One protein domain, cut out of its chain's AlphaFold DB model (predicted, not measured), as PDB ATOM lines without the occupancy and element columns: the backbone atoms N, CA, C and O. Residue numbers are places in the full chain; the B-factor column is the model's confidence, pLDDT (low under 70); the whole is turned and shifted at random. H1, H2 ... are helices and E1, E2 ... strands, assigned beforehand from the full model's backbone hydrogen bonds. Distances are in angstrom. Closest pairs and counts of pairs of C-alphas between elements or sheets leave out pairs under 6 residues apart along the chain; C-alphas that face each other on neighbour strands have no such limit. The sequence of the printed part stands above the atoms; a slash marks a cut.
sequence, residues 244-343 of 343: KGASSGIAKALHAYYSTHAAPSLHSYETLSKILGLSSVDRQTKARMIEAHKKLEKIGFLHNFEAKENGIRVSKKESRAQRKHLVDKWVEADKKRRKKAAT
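What this domain is: This is residues 244 to 343 of the 343 residues of an uncharacterized protein of bioreactor metagenome (UniProt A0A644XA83). A small helix-and-hairpin body has one long helical arm, H4, sticking out from it. In the body H1 and H3 pack on each other at a steep angle, the two-stranded hairpin E1 and E2 packs on H3 through E1, and short H2 sits near H1 and H3. The printed part has 100 residues, with four named helices and two named strands in the order H1, H2, H3, E1, E2, H4; the sheet E1 - E2 is antiparallel and the class is mostly helix. The whole is loose, with a radius of gyration of the C-alphas of 17.7 A, and spans 59 by 25 by 18 A, the length being made by the arm.

How they stand to each other: H1, residues 248 to 259, touches H3, residues 283 to 298, at a steep tilt of 62 degrees, the same way; the closest C-alphas are those of Ala 251 and Ala 292, 4.4 A apart. H2, residues 269 to 275, is near H1. H2 is close to H3 but not clearly touching it, about perpendicular at 76 degrees, with the C-alphas of Tyr 269 and Lys 286 closest at 7.0 A. The closest C-alphas of H3 and E1, residues 302 to 307, are those of Leu 296 and Leu 302, 5.6 A apart. E1 and E2, residues 311 to 316, form an antiparallel hairpin, with N 306 and O 313 at 2.8 A and N 315 and O 304 at 2.9 A, both within hydrogen-bond range. Residues 267 to 268 pair antiparallel with residues 311 to 312 of E2. H4, residues 320 to 341, touches no helix and is apart from E1. In H1, H2, H3 and H4 every O i to N i+4 pair is within hydrogen-bond range.

Where its parts are: H1 begins at C-alpha 248, (-1.704, -13.425, 13.983), and is 16.1 A long from first to last C-alpha; H2 is 10.0 A. H3 is 22.5 A long and ends at C-alpha 298, (-10.211, -12.267, 23.541). E1 is 13.3 A and E2 16.4 A. H4 is 31.4 A long and ends at C-alpha 341, (-32.312, 24.110, 35.712).

The domain as a whole: The C-alphas of Gly 245 and Thr 343, the two farthest apart, are 60.8 A apart. Residues 327 to 343, of which 327 to 341 belong to H4, stand free; the body without them spans 41 by 26 by 19 A. The printed part has no cut and no long link. Mean pLDDT of the printed part is 85.8; residues 318 to 327 and 341 to 343 are under 70.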
ATOM      1  N   LYS A 244      -1.270 -15.271  18.674       91.25
ATOM      2  CA  LYS A 244      -0.711 -16.454  17.996       91.25
ATOM      3  C   LYS A 244      -1.708 -17.110  17.024       91.25
ATOM      4  O   LYS A 244      -2.905 -16.801  16.998       91.25
ATOM      5  N   GLY A 245      -1.201 -18.038  16.210       89.19
ATOM      6  CA  GLY A 245      -1.987 -18.856  15.276       89.19
ATOM      7  C   GLY A 245      -2.339 -18.157  13.959       89.19
ATOM      8  O   GLY A 245      -1.649 -17.224  13.532       89.19
ATOM      9  N   ALA A 246      -3.417 -18.617  13.316       83.88
ATOM     10  CA  ALA A 246      -3.942 -18.043  12.071       83.88
ATOM     11  C   ALA A 246      -4.211 -16.536  12.218       83.88
ATOM     12  O   ALA A 246      -4.504 -16.063  13.308       83.88
ATOM     13  N   SER A 247      -4.046 -15.738  11.166       88.75
ATOM     14  CA  SER A 247      -4.316 -14.285  11.222       88.75
ATOM     15  C   SER A 247      -3.533 -13.492  12.296       88.75
ATOM     16  O   SER A 247      -3.810 -12.314  12.503       88.75
ATOM     17  N   SER A 248      -2.515 -14.082  12.941       92.69
ATOM     18  CA  SER A 248      -1.704 -13.425  13.983       92.69
ATOM     19  C   SER A 248      -0.977 -12.188  13.471       92.69
ATOM     20  O   SER A 248      -0.939 -11.184  14.170       92.69
ATOM     21  N   GLY A 249      -0.472 -12.221  12.235       95.31
ATOM     22  CA  GLY A 249       0.111 -11.040  11.598       95.31
ATOM     23  C   GLY A 249      -0.886  -9.878  11.537       95.31
ATOM     24  O   GLY A 249      -0.568  -8.780  11.982       95.31
ATOM     25  N   ILE A 250      -2.108 -10.126  11.049       96.88
ATOM     26  CA  ILE A 250      -3.157  -9.097  10.942       96.88
ATOM     27  C   ILE A 250      -3.542  -8.592  12.335       96.88
ATOM     28  O   ILE A 250      -3.649  -7.387  12.541       96.88
ATOM     29  N   ALA A 251      -3.685  -9.491  13.312       97.44
ATOM     30  CA  ALA A 251      -3.996  -9.107  14.684       97.44
ATOM     31  C   ALA A 251      -2.898  -8.230  15.302       97.44
ATOM     32  O   ALA A 251      -3.211  -7.205  15.897       97.44
ATOM     33  N   LYS A 252      -1.618  -8.580  15.125       97.75
ATOM     34  CA  LYS A 252      -0.486  -7.777  15.611       97.75
ATOM     35  C   LYS A 252      -0.399  -6.411  14.928       97.75
ATOM     36  O   LYS A 252      -0.066  -5.426  15.587       97.75
ATOM     37  N   ALA A 253      -0.711  -6.342  13.638       97.38
ATOM     38  CA  ALA A 253      -0.729  -5.091  12.894       97.38
ATOM     39  C   ALA A 253      -1.871  -4.172  13.372       97.38
ATOM     40  O   ALA A 253      -1.638  -3.005  13.678       97.38
ATOM     41  N   LEU A 254      -3.079  -4.717  13.558       96.81
ATOM     42  CA  LEU A 254      -4.217  -3.991  14.136       96.81
ATOM     43  C   LEU A 254      -3.970  -3.571  15.591       96.81
ATOM     44  O   LEU A 254      -4.333  -2.463  15.973       96.81
ATOM     45  N   HIS A 255      -3.334  -4.424  16.401       96.81
ATOM     46  CA  HIS A 255      -2.937  -4.101  17.776       96.81
ATOM     47  C   HIS A 255      -2.033  -2.869  17.819       96.81
ATOM     48  O   HIS A 255      -2.300  -1.927  18.567       96.81
ATOM     49  N   ALA A 256      -1.010  -2.840  16.964       96.50
ATOM     50  CA  ALA A 256      -0.101  -1.708  16.847       96.50
ATOM     51  C   ALA A 256      -0.834  -0.437  16.378       96.50
ATOM     52  O   ALA A 256      -0.734   0.607  17.021       96.50
ATOM     53  N   TYR A 257      -1.646  -0.543  15.323       95.56
ATOM     54  CA  TYR A 257      -2.424   0.576  14.790       95.56
ATOM     55  C   TYR A 257      -3.396   1.169  15.822       95.56
ATOM     56  O   TYR A 257      -3.381   2.376  16.096       95.56
ATOM     57  N   TYR A 258      -4.222   0.335  16.457       94.75
ATOM     58  CA  TYR A 258      -5.192   0.784  17.453       94.75
ATOM     59  C   TYR A 258      -4.540   1.257  18.749       94.75
ATOM     60  O   TYR A 258      -5.151   2.051  19.465       94.75
ATOM     61  N   SER A 259      -3.308   0.843  19.062       93.06
ATOM     62  CA  SER A 259      -2.558   1.402  20.198       93.06
ATOM     63  C   SER A 259      -2.329   2.906  20.039       93.06
ATOM     64  O   SER A 259      -2.297   3.617  21.037       93.06
ATOM     65  N   THR A 260      -2.311   3.405  18.799       90.56
ATOM     66  CA  THR A 260      -2.190   4.839  18.502       90.56
ATOM     67  C   THR A 260      -3.484   5.641  18.619       90.56
ATOM     68  O   THR A 260      -3.461   6.861  18.463       90.56
ATOM     69  N   HIS A 261      -4.620   4.989  18.872       87.31
ATOM     70  CA  HIS A 261      -5.935   5.623  18.893       87.31
ATOM     71  C   HIS A 261      -6.528   5.604  20.303       87.31
ATOM     72  O   HIS A 261      -6.605   4.557  20.954       87.31
ATOM     73  N   ALA A 262      -6.986   6.769  20.767       76.81
ATOM     74  CA  ALA A 262      -7.674   6.900  22.048       76.81
ATOM     75  C   ALA A 262      -9.098   6.320  21.989       76.81
ATOM     76  O   ALA A 262      -9.465   5.530  22.853       76.81
ATOM     77  N   ALA A 263      -9.855   6.681  20.949       76.19
ATOM     78  CA  ALA A 263     -11.211   6.211  20.677       76.19
ATOM     79  C   ALA A 263     -11.374   6.040  19.153       76.19
ATOM     80  O   ALA A 263     -11.703   7.009  18.466       76.19
ATOM     81  N   PRO A 264     -11.049   4.860  18.593       79.44
ATOM     82  CA  PRO A 264     -11.148   4.640  17.155       79.44
ATOM     83  C   PRO A 264     -12.616   4.667  16.701       79.44
ATOM     84  O   PRO A 264     -13.489   4.110  17.364       79.44
ATOM     85  N   SER A 265     -12.888   5.315  15.569       80.25
ATOM     86  CA  SER A 265     -14.213   5.329  14.945       80.25
ATOM     87  C   SER A 265     -14.455   4.058  14.119       80.25
ATOM     88  O   SER A 265     -13.627   3.149  14.074       80.25
ATOM     89  N   LEU A 266     -15.601   3.991  13.432       89.56
ATOM     90  CA  LEU A 266     -15.809   3.004  12.371       89.56
ATOM     91  C   LEU A 266     -14.710   3.168  11.308       89.56
ATOM     92  O   LEU A 266     -14.528   4.269  10.787       89.56
ATOM     93  N   HIS A 267     -14.012   2.083  10.985       92.31
ATOM     94  CA  HIS A 267     -13.078   2.028   9.863       92.31
ATOM     95  C   HIS A 267     -13.640   1.133   8.771       92.31
ATOM     96  O   HIS A 267     -14.096   0.025   9.065       92.31
ATOM     97  N   SER A 268     -13.593   1.590   7.516       94.00
ATOM     98  CA  SER A 268     -13.986   0.735   6.402       94.00
ATOM     99  C   SER A 268     -12.988  -0.406   6.216       94.00
ATOM    100  O   SER A 268     -11.818  -0.304   6.612       94.00
ATOM    101  N   TYR A 269     -13.434  -1.502   5.602       94.56
ATOM    102  CA  TYR A 269     -12.520  -2.592   5.268       94.56
ATOM    103  C   TYR A 269     -11.432  -2.140   4.286       94.56
ATOM    104  O   TYR A 269     -10.296  -2.592   4.414       94.56
ATOM    105  N   GLU A 270     -11.730  -1.217   3.359       93.50
ATOM    106  CA  GLU A 270     -10.707  -0.646   2.474       93.50
ATOM    107  C   GLU A 270      -9.660   0.140   3.258       93.50
ATOM    108  O   GLU A 270      -8.465  -0.057   3.043       93.50
ATOM    109  N   THR A 271     -10.082   0.992   4.195       92.00
ATOM    110  CA  THR A 271      -9.158   1.761   5.033       92.00
ATOM    111  C   THR A 271      -8.245   0.838   5.837       92.00
ATOM    112  O   THR A 271      -7.028   1.014   5.813       92.00
ATOM    113  N   LEU A 272      -8.803  -0.182   6.501       93.69
ATOM    114  CA  LEU A 272      -7.996  -1.153   7.242       93.69
ATOM    115  C   LEU A 272      -7.054  -1.924   6.313       93.69
ATOM    116  O   LEU A 272      -5.887  -2.092   6.643       93.69
ATOM    117  N   SER A 273      -7.522  -2.355   5.141       94.12
ATOM    118  CA  SER A 273      -6.684  -3.064   4.168       94.12
ATOM    119  C   SER A 273      -5.472  -2.241   3.758       94.12
ATOM    120  O   SER A 273      -4.352  -2.746   3.796       94.12
ATOM    121  N   LYS A 274      -5.688  -0.964   3.426       92.25
ATOM    122  CA  LYS A 274      -4.627  -0.037   3.026       92.25
ATOM    123  C   LYS A 274      -3.601   0.158   4.134       92.25
ATOM    124  O   LYS A 274      -2.421  -0.071   3.906       92.25
ATOM    125  N   ILE A 275      -4.046   0.484   5.349       90.38
ATOM    126  CA  ILE A 275      -3.154   0.720   6.501       90.38
ATOM    127  C   ILE A 275      -2.334  -0.523   6.845       90.38
ATOM    128  O   ILE A 275      -1.174  -0.421   7.234       90.38
ATOM    129  N   LEU A 276      -2.930  -1.705   6.709       93.81
ATOM    130  CA  LEU A 276      -2.257  -2.970   6.976       93.81
ATOM    131  C   LEU A 276      -1.360  -3.426   5.813       93.81
ATOM    132  O   LEU A 276      -0.668  -4.429   5.965       93.81
ATOM    133  N   GLY A 277      -1.369  -2.740   4.665       92.12
ATOM    134  CA  GLY A 277      -0.616  -3.139   3.473       92.12
ATOM    135  C   GLY A 277      -1.114  -4.444   2.846       92.12
ATOM    136  O   GLY A 277      -0.318  -5.248   2.365       92.12
ATOM    137  N   LEU A 278      -2.423  -4.695   2.904       91.75
ATOM    138  CA  LEU A 278      -3.065  -5.869   2.311       91.75
ATOM    139  C   LEU A 278      -3.472  -5.588   0.859       91.75
ATOM    140  O   LEU A 278      -3.949  -4.503   0.535       91.75
ATOM    141  N   SER A 279      -3.304  -6.588  -0.009       83.12
ATOM    142  CA  SER A 279      -3.421  -6.448  -1.468       83.12
ATOM    143  C   SER A 279      -4.855  -6.285  -1.990       83.12
ATOM    144  O   SER A 279      -5.045  -5.730  -3.067       83.12
ATOM    145  N   SER A 280      -5.861  -6.786  -1.269       86.25
ATOM    146  CA  SER A 280      -7.267  -6.795  -1.694       86.25
ATOM    147  C   SER A 280      -8.214  -6.826  -0.491       86.25
ATOM    148  O   SER A 280      -7.826  -7.186   0.619       86.25
ATOM    149  N   VAL A 281      -9.486  -6.487  -0.724       89.81
ATOM    150  CA  VAL A 281     -10.567  -6.551   0.276       89.81
ATOM    151  C   VAL A 281     -11.594  -7.617  -0.106       89.81
ATOM    152  O   VAL A 281     -12.795  -7.368  -0.204       89.81
ATOM    153  N   ASP A 282     -11.113  -8.829  -0.363       92.56
ATOM    154  CA  ASP A 282     -11.977  -9.965  -0.675       92.56
ATOM    155  C   ASP A 282     -12.633 -10.574   0.580       92.56
ATOM    156  O   ASP A 282     -12.340 -10.221   1.730       92.56
ATOM    157  N   ARG A 283     -13.551 -11.523   0.360       92.25
ATOM    158  CA  ARG A 283     -14.273 -12.228   1.430       92.25
ATOM    159  C   ARG A 283     -13.323 -12.883   2.437       92.25
ATOM    160  O   ARG A 283     -13.605 -12.867   3.635       92.25
ATOM    161  N   GLN A 284     -12.209 -13.449   1.973       92.19
ATOM    162  CA  GLN A 284     -11.248 -14.132   2.836       92.19
ATOM    163  C   GLN A 284     -10.486 -13.129   3.708       92.19
ATOM    164  O   GLN A 284     -10.309 -13.353   4.905       92.19
ATOM    165  N   THR A 285     -10.087 -11.998   3.139       92.56
ATOM    166  CA  THR A 285      -9.398 -10.921   3.847       92.56
ATOM    167  C   THR A 285     -10.310 -10.293   4.893       92.56
ATOM    168  O   THR A 285      -9.898 -10.165   6.047       92.56
ATOM    169  N   LYS A 286     -11.578 -10.014   4.552       94.69
ATOM    170  CA  LYS A 286     -12.590  -9.565   5.524       94.69
ATOM    171  C   LYS A 286     -12.749 -10.568   6.670       94.69
ATOM    172  O   LYS A 286     -12.692 -10.179   7.835       94.69
ATOM    173  N   ALA A 287     -12.861 -11.864   6.366       94.69
ATOM    174  CA  ALA A 287     -12.960 -12.907   7.387       94.69
ATOM    175  C   ALA A 287     -11.732 -12.939   8.316       94.69
ATOM    176  O   ALA A 287     -11.885 -13.017   9.534       94.69
ATOM    177  N   ARG A 288     -10.518 -12.803   7.767       95.38
ATOM    178  CA  ARG A 288      -9.272 -12.748   8.551       95.38
ATOM    179  C   ARG A 288      -9.157 -11.479   9.396       95.38
ATOM    180  O   ARG A 288      -8.651 -11.547  10.515       95.38
ATOM    181  N   MET A 289      -9.632 -10.333   8.904       96.00
ATOM    182  CA  MET A 289      -9.725  -9.104   9.699       96.00
ATOM    183  C   MET A 289     -10.690  -9.284  10.870       96.00
ATOM    184  O   MET A 289     -10.341  -8.942  11.995       96.00
ATOM    185  N   ILE A 290     -11.872  -9.859  10.639       96.44
ATOM    186  CA  ILE A 290     -12.846 -10.141  11.702       96.44
ATOM    187  C   ILE A 290     -12.254 -11.121  12.724       96.44
ATOM    188  O   ILE A 290     -12.332 -10.876  13.924       96.44
ATOM    189  N   GLU A 291     -11.610 -12.201  12.273       96.94
ATOM    190  CA  GLU A 291     -10.919 -13.152  13.154       96.94
ATOM    191  C   GLU A 291      -9.841 -12.456  14.000       96.94
ATOM    192  O   GLU A 291      -9.737 -12.692  15.203       96.94
ATOM    193  N   ALA A 292      -9.064 -11.557  13.398       97.06
ATOM    194  CA  ALA A 292      -8.067 -10.771  14.108       97.06
ATOM    195  C   ALA A 292      -8.693  -9.860  15.181       97.06
ATOM    196  O   ALA A 292      -8.171  -9.804  16.292       97.06
ATOM    197  N   HIS A 293      -9.832  -9.216  14.906       96.81
ATOM    198  CA  HIS A 293     -10.549  -8.415  15.906       96.81
ATOM    199  C   HIS A 293     -11.095  -9.270  17.058       96.81
ATOM    200  O   HIS A 293     -10.919  -8.892  18.215       96.81
ATOM    201  N   LYS A 294     -11.631 -10.469  16.773       96.88
ATOM    202  CA  LYS A 294     -12.020 -11.439  17.817       96.88
ATOM    203  C   LYS A 294     -10.848 -11.794  18.729       96.88
ATOM    204  O   LYS A 294     -11.020 -11.948  19.933       96.88
ATOM    205  N   LYS A 295      -9.637 -11.922  18.176       96.81
ATOM    206  CA  LYS A 295      -8.434 -12.177  18.984       96.81
ATOM    207  C   LYS A 295      -8.090 -10.998  19.880       96.81
ATOM    208  O   LYS A 295      -7.757 -11.224  21.037       96.81
ATOM    209  N   LEU A 296      -8.186  -9.774  19.364       96.00
ATOM    210  CA  LEU A 296      -7.933  -8.558  20.137       96.00
ATOM    211  C   LEU A 296      -8.922  -8.382  21.296       96.00
ATOM    212  O   LEU A 296      -8.522  -7.968  22.380       96.00
ATOM    213  N   GLU A 297     -10.190  -8.729  21.086       95.38
ATOM    214  CA  GLU A 297     -11.199  -8.795  22.148       95.38
ATOM    215  C   GLU A 297     -10.874  -9.907  23.157       95.38
ATOM    216  O   GLU A 297     -10.824  -9.658  24.358       95.38
ATOM    217  N   LYS A 298     -10.541 -11.117  22.682       95.25
ATOM    218  CA  LYS A 298     -10.211 -12.267  23.541       95.25
ATOM    219  C   LYS A 298      -9.029 -12.011  24.481       95.25
ATOM    220  O   LYS A 298      -9.045 -12.494  25.609       95.25
ATOM    221  N   ILE A 299      -8.002 -11.290  24.031       94.75
ATOM    222  CA  ILE A 299      -6.853 -10.929  24.881       94.75
ATOM    223  C   ILE A 299      -7.125  -9.705  25.772       94.75
ATOM    224  O   ILE A 299      -6.245  -9.291  26.517       94.75
ATOM    225  N   GLY A 300      -8.319  -9.106  25.686       91.38
ATOM    226  CA  GLY A 300      -8.734  -7.965  26.501       91.38
ATOM    227  C   GLY A 300      -8.214  -6.602  26.039       91.38
ATOM    228  O   GLY A 300      -8.405  -5.618  26.758       91.38
ATOM    229  N   PHE A 301      -7.583  -6.520  24.861       92.69
ATOM    230  CA  PHE A 301      -7.120  -5.251  24.290       92.69
ATOM    231  C   PHE A 301      -8.299  -4.388  23.815       92.69
ATOM    232  O   PHE A 301      -8.362  -3.187  24.096       92.69
ATOM    233  N   LEU A 302      -9.255  -5.001  23.110       92.75
ATOM    234  CA  LEU A 302     -10.545  -4.377  22.808       92.75
ATOM    235  C   LEU A 302     -11.557  -4.749  23.890       92.75
ATOM    236  O   LEU A 302     -11.545  -5.869  24.393       92.75
ATOM    237  N   HIS A 303     -12.442  -3.812  24.227       90.19
ATOM    238  CA  HIS A 303     -13.604  -4.131  25.051       90.19
ATOM    239  C   HIS A 303     -14.628  -4.924  24.239       90.19
ATOM    240  O   HIS A 303     -15.123  -5.935  24.723       90.19
ATOM    241  N   ASN A 304     -14.912  -4.462  23.018       92.75
ATOM    242  CA  ASN A 304     -15.699  -5.183  22.025       92.75
ATOM    243  C   ASN A 304     -15.413  -4.657  20.608       92.75
ATOM    244  O   ASN A 304     -14.697  -3.663  20.414       92.75
ATOM    245  N   PHE A 305     -15.991  -5.318  19.607       94.75
ATOM    246  CA  PHE A 305     -16.063  -4.806  18.243       94.75
ATOM    247  C   PHE A 305     -17.376  -5.220  17.566       94.75
ATOM    248  O   PHE A 305     -17.985  -6.229  17.909       94.75
ATOM    249  N   GLU A 306     -17.799  -4.442  16.576       95.38
ATOM    250  CA  GLU A 306     -18.989  -4.685  15.763       95.38
ATOM    251  C   GLU A 306     -18.564  -4.714  14.290       95.38
ATOM    252  O   GLU A 306     -18.127  -3.701  13.732       95.38
ATOM    253  N   ALA A 307     -18.658  -5.887  13.662       95.25
ATOM    254  CA  ALA A 307     -18.434  -6.039  12.229       95.25
ATOM    255  C   ALA A 307     -19.717  -5.674  11.469       95.25
ATOM    256  O   ALA A 307     -20.742  -6.333  11.619       95.25
ATOM    257  N   LYS A 308     -19.640  -4.627  10.652       93.50
ATOM    258  CA  LYS A 308     -20.700  -4.172   9.747       93.50
ATOM    259  C   LYS A 308     -20.375  -4.596   8.322       93.50
ATOM    260  O   LYS A 308     -19.283  -5.088   8.036       93.50
ATOM    261  N   GLU A 309     -21.313  -4.362   7.416       90.06
ATOM    262  CA  GLU A 309     -21.123  -4.609   5.986       90.06
ATOM    263  C   GLU A 309     -19.983  -3.758   5.399       90.06
ATOM    264  O   GLU A 309     -19.125  -4.263   4.672       90.06
ATOM    265  N   ASN A 310     -19.932  -2.477   5.778       91.62
ATOM    266  CA  ASN A 310     -18.977  -1.505   5.250       91.62
ATOM    267  C   ASN A 310     -17.670  -1.396   6.051       91.62
ATOM    268  O   ASN A 310     -16.740  -0.735   5.596       91.62
ATOM    269  N   GLY A 311     -17.561  -2.019   7.227       94.00
ATOM    270  CA  GLY A 311     -16.378  -1.855   8.064       94.00
ATOM    271  C   GLY A 311     -16.482  -2.462   9.454       94.00
ATOM    272  O   GLY A 311     -17.399  -3.219   9.758       94.00
ATOM    273  N   ILE A 312     -15.530  -2.104  10.313       94.75
ATOM    274  CA  ILE A 312     -15.472  -2.556  11.703       94.75
ATOM    275  C   ILE A 312     -15.456  -1.348  12.633       94.75
ATOM    276  O   ILE A 312     -14.638  -0.436  12.496       94.75
ATOM    277  N   ARG A 313     -16.382  -1.346  13.592       93.94
ATOM    278  CA  ARG A 313     -16.392  -0.410  14.715       93.94
ATOM    279  C   ARG A 313     -15.760  -1.102  15.913       93.94
ATOM    280  O   ARG A 313     -16.124  -2.230  16.224       93.94
ATOM    281  N   VAL A 314     -14.837  -0.436  16.593       92.25
ATOM    282  CA  VAL A 314     -14.165  -0.985  17.778       92.25
ATOM    283  C   VAL A 314     -14.439  -0.117  18.997       92.25
ATOM    284  O   VAL A 314     -14.513   1.104  18.887       92.25
ATOM    285  N   SER A 315     -14.548  -0.743  20.165       87.88
ATOM    286  CA  SER A 315     -14.521  -0.052  21.451       87.88
ATOM    287  C   SER A 315     -13.295  -0.502  22.229       87.88
ATOM    288  O   SER A 315     -13.065  -1.699  22.425       87.88
ATOM    289  N   LYS A 316     -12.476   0.454  22.673       81.62
ATOM    290  CA  LYS A 316     -11.306   0.169  23.508       81.62
ATOM    291  C   LYS A 316     -11.682   0.261  24.978       81.62
ATOM    292  O   LYS A 316     -12.471   1.113  25.375       81.62
ATOM    293  N   LYS A 317     -11.060  -0.588  25.796       70.12
ATOM    294  CA  LYS A 317     -11.152  -0.470  27.250       70.12
ATOM    295  C   LYS A 317     -10.544   0.868  27.668       70.12
ATOM    296  O   LYS A 317      -9.370   1.122  27.405       70.12
ATOM    297  N   GLU A 318     -11.342   1.717  28.304       63.31
ATOM    298  CA  GLU A 318     -10.889   3.033  28.752       63.31
ATOM    299  C   GLU A 318      -9.712   2.892  29.721       63.31
ATOM    300  O   GLU A 318      -9.812   2.194  30.745       63.31
ATOM    301  N   SER A 319      -8.606   3.574  29.417       58.22
ATOM    302  CA  SER A 319      -7.477   3.697  30.338       58.22
ATOM    303  C   SER A 319      -7.899   4.467  31.593       58.22
ATOM    304  O   SER A 319      -8.847   5.251  31.571       58.22
ATOM    305  N   ARG A 320      -7.182   4.298  32.710       50.59
ATOM    306  CA  ARG A 320      -7.480   5.024  33.962       50.59
ATOM    307  C   ARG A 320      -7.507   6.548  33.767       50.59
ATOM    308  O   ARG A 320      -8.347   7.222  34.355       50.59
ATOM    309  N   ALA A 321      -6.626   7.078  32.916       50.78
ATOM    310  CA  ALA A 321      -6.593   8.498  32.568       50.78
ATOM    311  C   ALA A 321      -7.799   8.916  31.708       50.78
ATOM    312  O   ALA A 321      -8.379   9.973  31.941       50.78
ATOM    313  N   GLN A 322      -8.220   8.068  30.765       54.12
ATOM    314  CA  GLN A 322      -9.415   8.307  29.949       54.12
ATOM    315  C   GLN A 322     -10.697   8.249  30.785       54.12
ATOM    316  O   GLN A 322     -11.539   9.124  30.633       54.12
ATOM    317  N   ARG A 323     -10.806   7.303  31.729       57.19
ATOM    318  CA  ARG A 323     -11.906   7.254  32.707       57.19
ATOM    319  C   ARG A 323     -11.978   8.537  33.519       57.19
ATOM    320  O   ARG A 323     -13.054   9.099  33.660       57.19
ATOM    321  N   LYS A 324     -10.835   9.024  34.016       54.81
ATOM    322  CA  LYS A 324     -10.771  10.289  34.761       54.81
ATOM    323  C   LYS A 324     -11.251  11.460  33.897       54.81
ATOM    324  O   LYS A 324     -12.141  12.180  34.316       54.81
ATOM    325  N   HIS A 325     -10.752  11.576  32.666       62.16
ATOM    326  CA  HIS A 325     -11.180  12.623  31.737       62.16
ATOM    327  C   HIS A 325     -12.677  12.547  31.383       62.16
ATOM    328  O   HIS A 325     -13.346  13.572  31.287       62.16
ATOM    329  N   LEU A 326     -13.223  11.341  31.206       62.31
ATOM    330  CA  LEU A 326     -14.647  11.137  30.944       62.31
ATOM    331  C   LEU A 326     -15.503  11.492  32.159       62.31
ATOM    332  O   LEU A 326     -16.524  12.152  31.984       62.31
ATOM    333  N   VAL A 327     -15.069  11.126  33.369       67.19
ATOM    334  CA  VAL A 327     -15.701  11.549  34.627       67.19
ATOM    335  C   VAL A 327     -15.670  13.069  34.754       67.19
ATOM    336  O   VAL A 327     -16.715  13.662  35.000       67.19
ATOM    337  N   ASP A 328     -14.528  13.710  34.504       73.12
ATOM    338  CA  ASP A 328     -14.391  15.169  34.564       73.12
ATOM    339  C   ASP A 328     -15.354  15.850  33.576       73.12
ATOM    340  O   ASP A 328     -16.086  16.772  33.939       73.12
ATOM    341  N   LYS A 329     -15.446  15.326  32.346       75.56
ATOM    342  CA  LYS A 329     -16.382  15.807  31.320       75.56
ATOM    343  C   LYS A 329     -17.848  15.600  31.722       75.56
ATOM    344  O   LYS A 329     -18.690  16.448  31.426       75.56
ATOM    345  N   TRP A 330     -18.162  14.493  32.395       75.56
ATOM    346  CA  TRP A 330     -19.507  14.194  32.892       75.56
ATOM    347  C   TRP A 330     -19.902  15.126  34.042       75.56
ATOM    348  O   TRP A 330     -20.996  15.684  34.031       75.56
ATOM    349  N   VAL A 331     -18.983  15.375  34.980       76.31
ATOM    350  CA  VAL A 331     -19.146  16.340  36.079       76.31
ATOM    351  C   VAL A 331     -19.363  17.753  35.535       76.31
ATOM    352  O   VAL A 331     -20.214  18.491  36.032       76.31
ATOM    353  N   GLU A 332     -18.629  18.143  34.492       79.06
ATOM    354  CA  GLU A 332     -18.785  19.456  33.865       79.06
ATOM    355  C   GLU A 332     -20.133  19.594  33.133       79.06
ATOM    356  O   GLU A 332     -20.796  20.633  33.222       79.06
ATOM    357  N   ALA A 333     -20.581  18.534  32.453       75.88
ATOM    358  CA  ALA A 333     -21.892  18.482  31.812       75.88
ATOM    359  C   ALA A 333     -23.047  18.513  32.833       75.88
ATOM    360  O   ALA A 333     -24.035  19.216  32.609       75.88
ATOM    361  N   ASP A 334     -22.916  17.813  33.967       78.50
ATOM    362  CA  ASP A 334     -23.901  17.833  35.058       78.50
ATOM    363  C   ASP A 334     -23.985  19.218  35.714       78.50
ATOM    364  O   ASP A 334     -25.075  19.768  35.873       78.50
ATOM    365  N   LYS A 335     -22.839  19.862  35.980       81.62
ATOM    366  CA  LYS A 335     -22.800  21.254  36.464       81.62
ATOM    367  C   LYS A 335     -23.518  22.213  35.514       81.62
ATOM    368  O   LYS A 335     -24.292  23.054  35.970       81.62
ATOM    369  N   LYS A 336     -23.304  22.082  34.198       81.25
ATOM    370  CA  LYS A 336     -23.996  22.900  33.184       81.25
ATOM    371  C   LYS A 336     -25.507  22.647  33.175       81.25
ATOM    372  O   LYS A 336     -26.270  23.605  33.082       81.25
ATOM    373  N   ARG A 337     -25.946  21.390  33.320       77.81
ATOM    374  CA  ARG A 337     -27.373  21.032  33.417       77.81
ATOM    375  C   ARG A 337     -28.037  21.598  34.670       77.81
ATOM    376  O   ARG A 337     -29.087  22.215  34.548       77.81
ATOM    377  N   ARG A 338     -27.411  21.459  35.842       76.00
ATOM    378  CA  ARG A 338     -27.937  22.008  37.106       76.00
ATOM    379  C   ARG A 338     -28.049  23.527  37.074       76.00
ATOM    380  O   ARG A 338     -29.045  24.069  37.527       76.00
ATOM    381  N   LYS A 339     -27.060  24.211  36.488       75.31
ATOM    382  CA  LYS A 339     -27.086  25.673  36.344       75.31
ATOM    383  C   LYS A 339     -28.244  26.135  35.455       75.31
ATOM    384  O   LYS A 339     -28.940  27.069  35.817       75.31
ATOM    385  N   LYS A 340     -28.486  25.428  34.346       72.62
ATOM    386  CA  LYS A 340     -29.614  25.682  33.438       72.62
ATOM    387  C   LYS A 340     -30.986  25.340  34.037       72.62
ATOM    388  O   LYS A 340     -31.967  25.902  33.590       72.62
ATOM    389  N   ALA A 341     -31.065  24.426  35.004       69.12
ATOM    390  CA  ALA A 341     -32.312  24.110  35.712       69.12
ATOM    391  C   ALA A 341     -32.621  25.080  36.871       69.12
ATOM    392  O   ALA A 341     -33.733  25.079  37.386       69.12
ATOM    393  N   ALA A 342     -31.634  25.873  37.296       66.75
ATOM    394  CA  ALA A 342     -31.754  26.893  38.338       66.75
ATOM    395  C   ALA A 342     -31.919  28.322  37.772       66.75
ATOM    396  O   ALA A 342     -31.851  29.287  38.529       66.75
ATOM    397  N   THR A 343     -32.071  28.449  36.449       56.00
ATOM    398  CA  THR A 343     -32.386  29.685  35.707       56.00
ATOM    399  C   THR A 343     -33.705  29.456  34.997       56.00
ATOM    400  O   THR A 343     -34.500  30.413  34.922       56.00
TER     401      THR A 343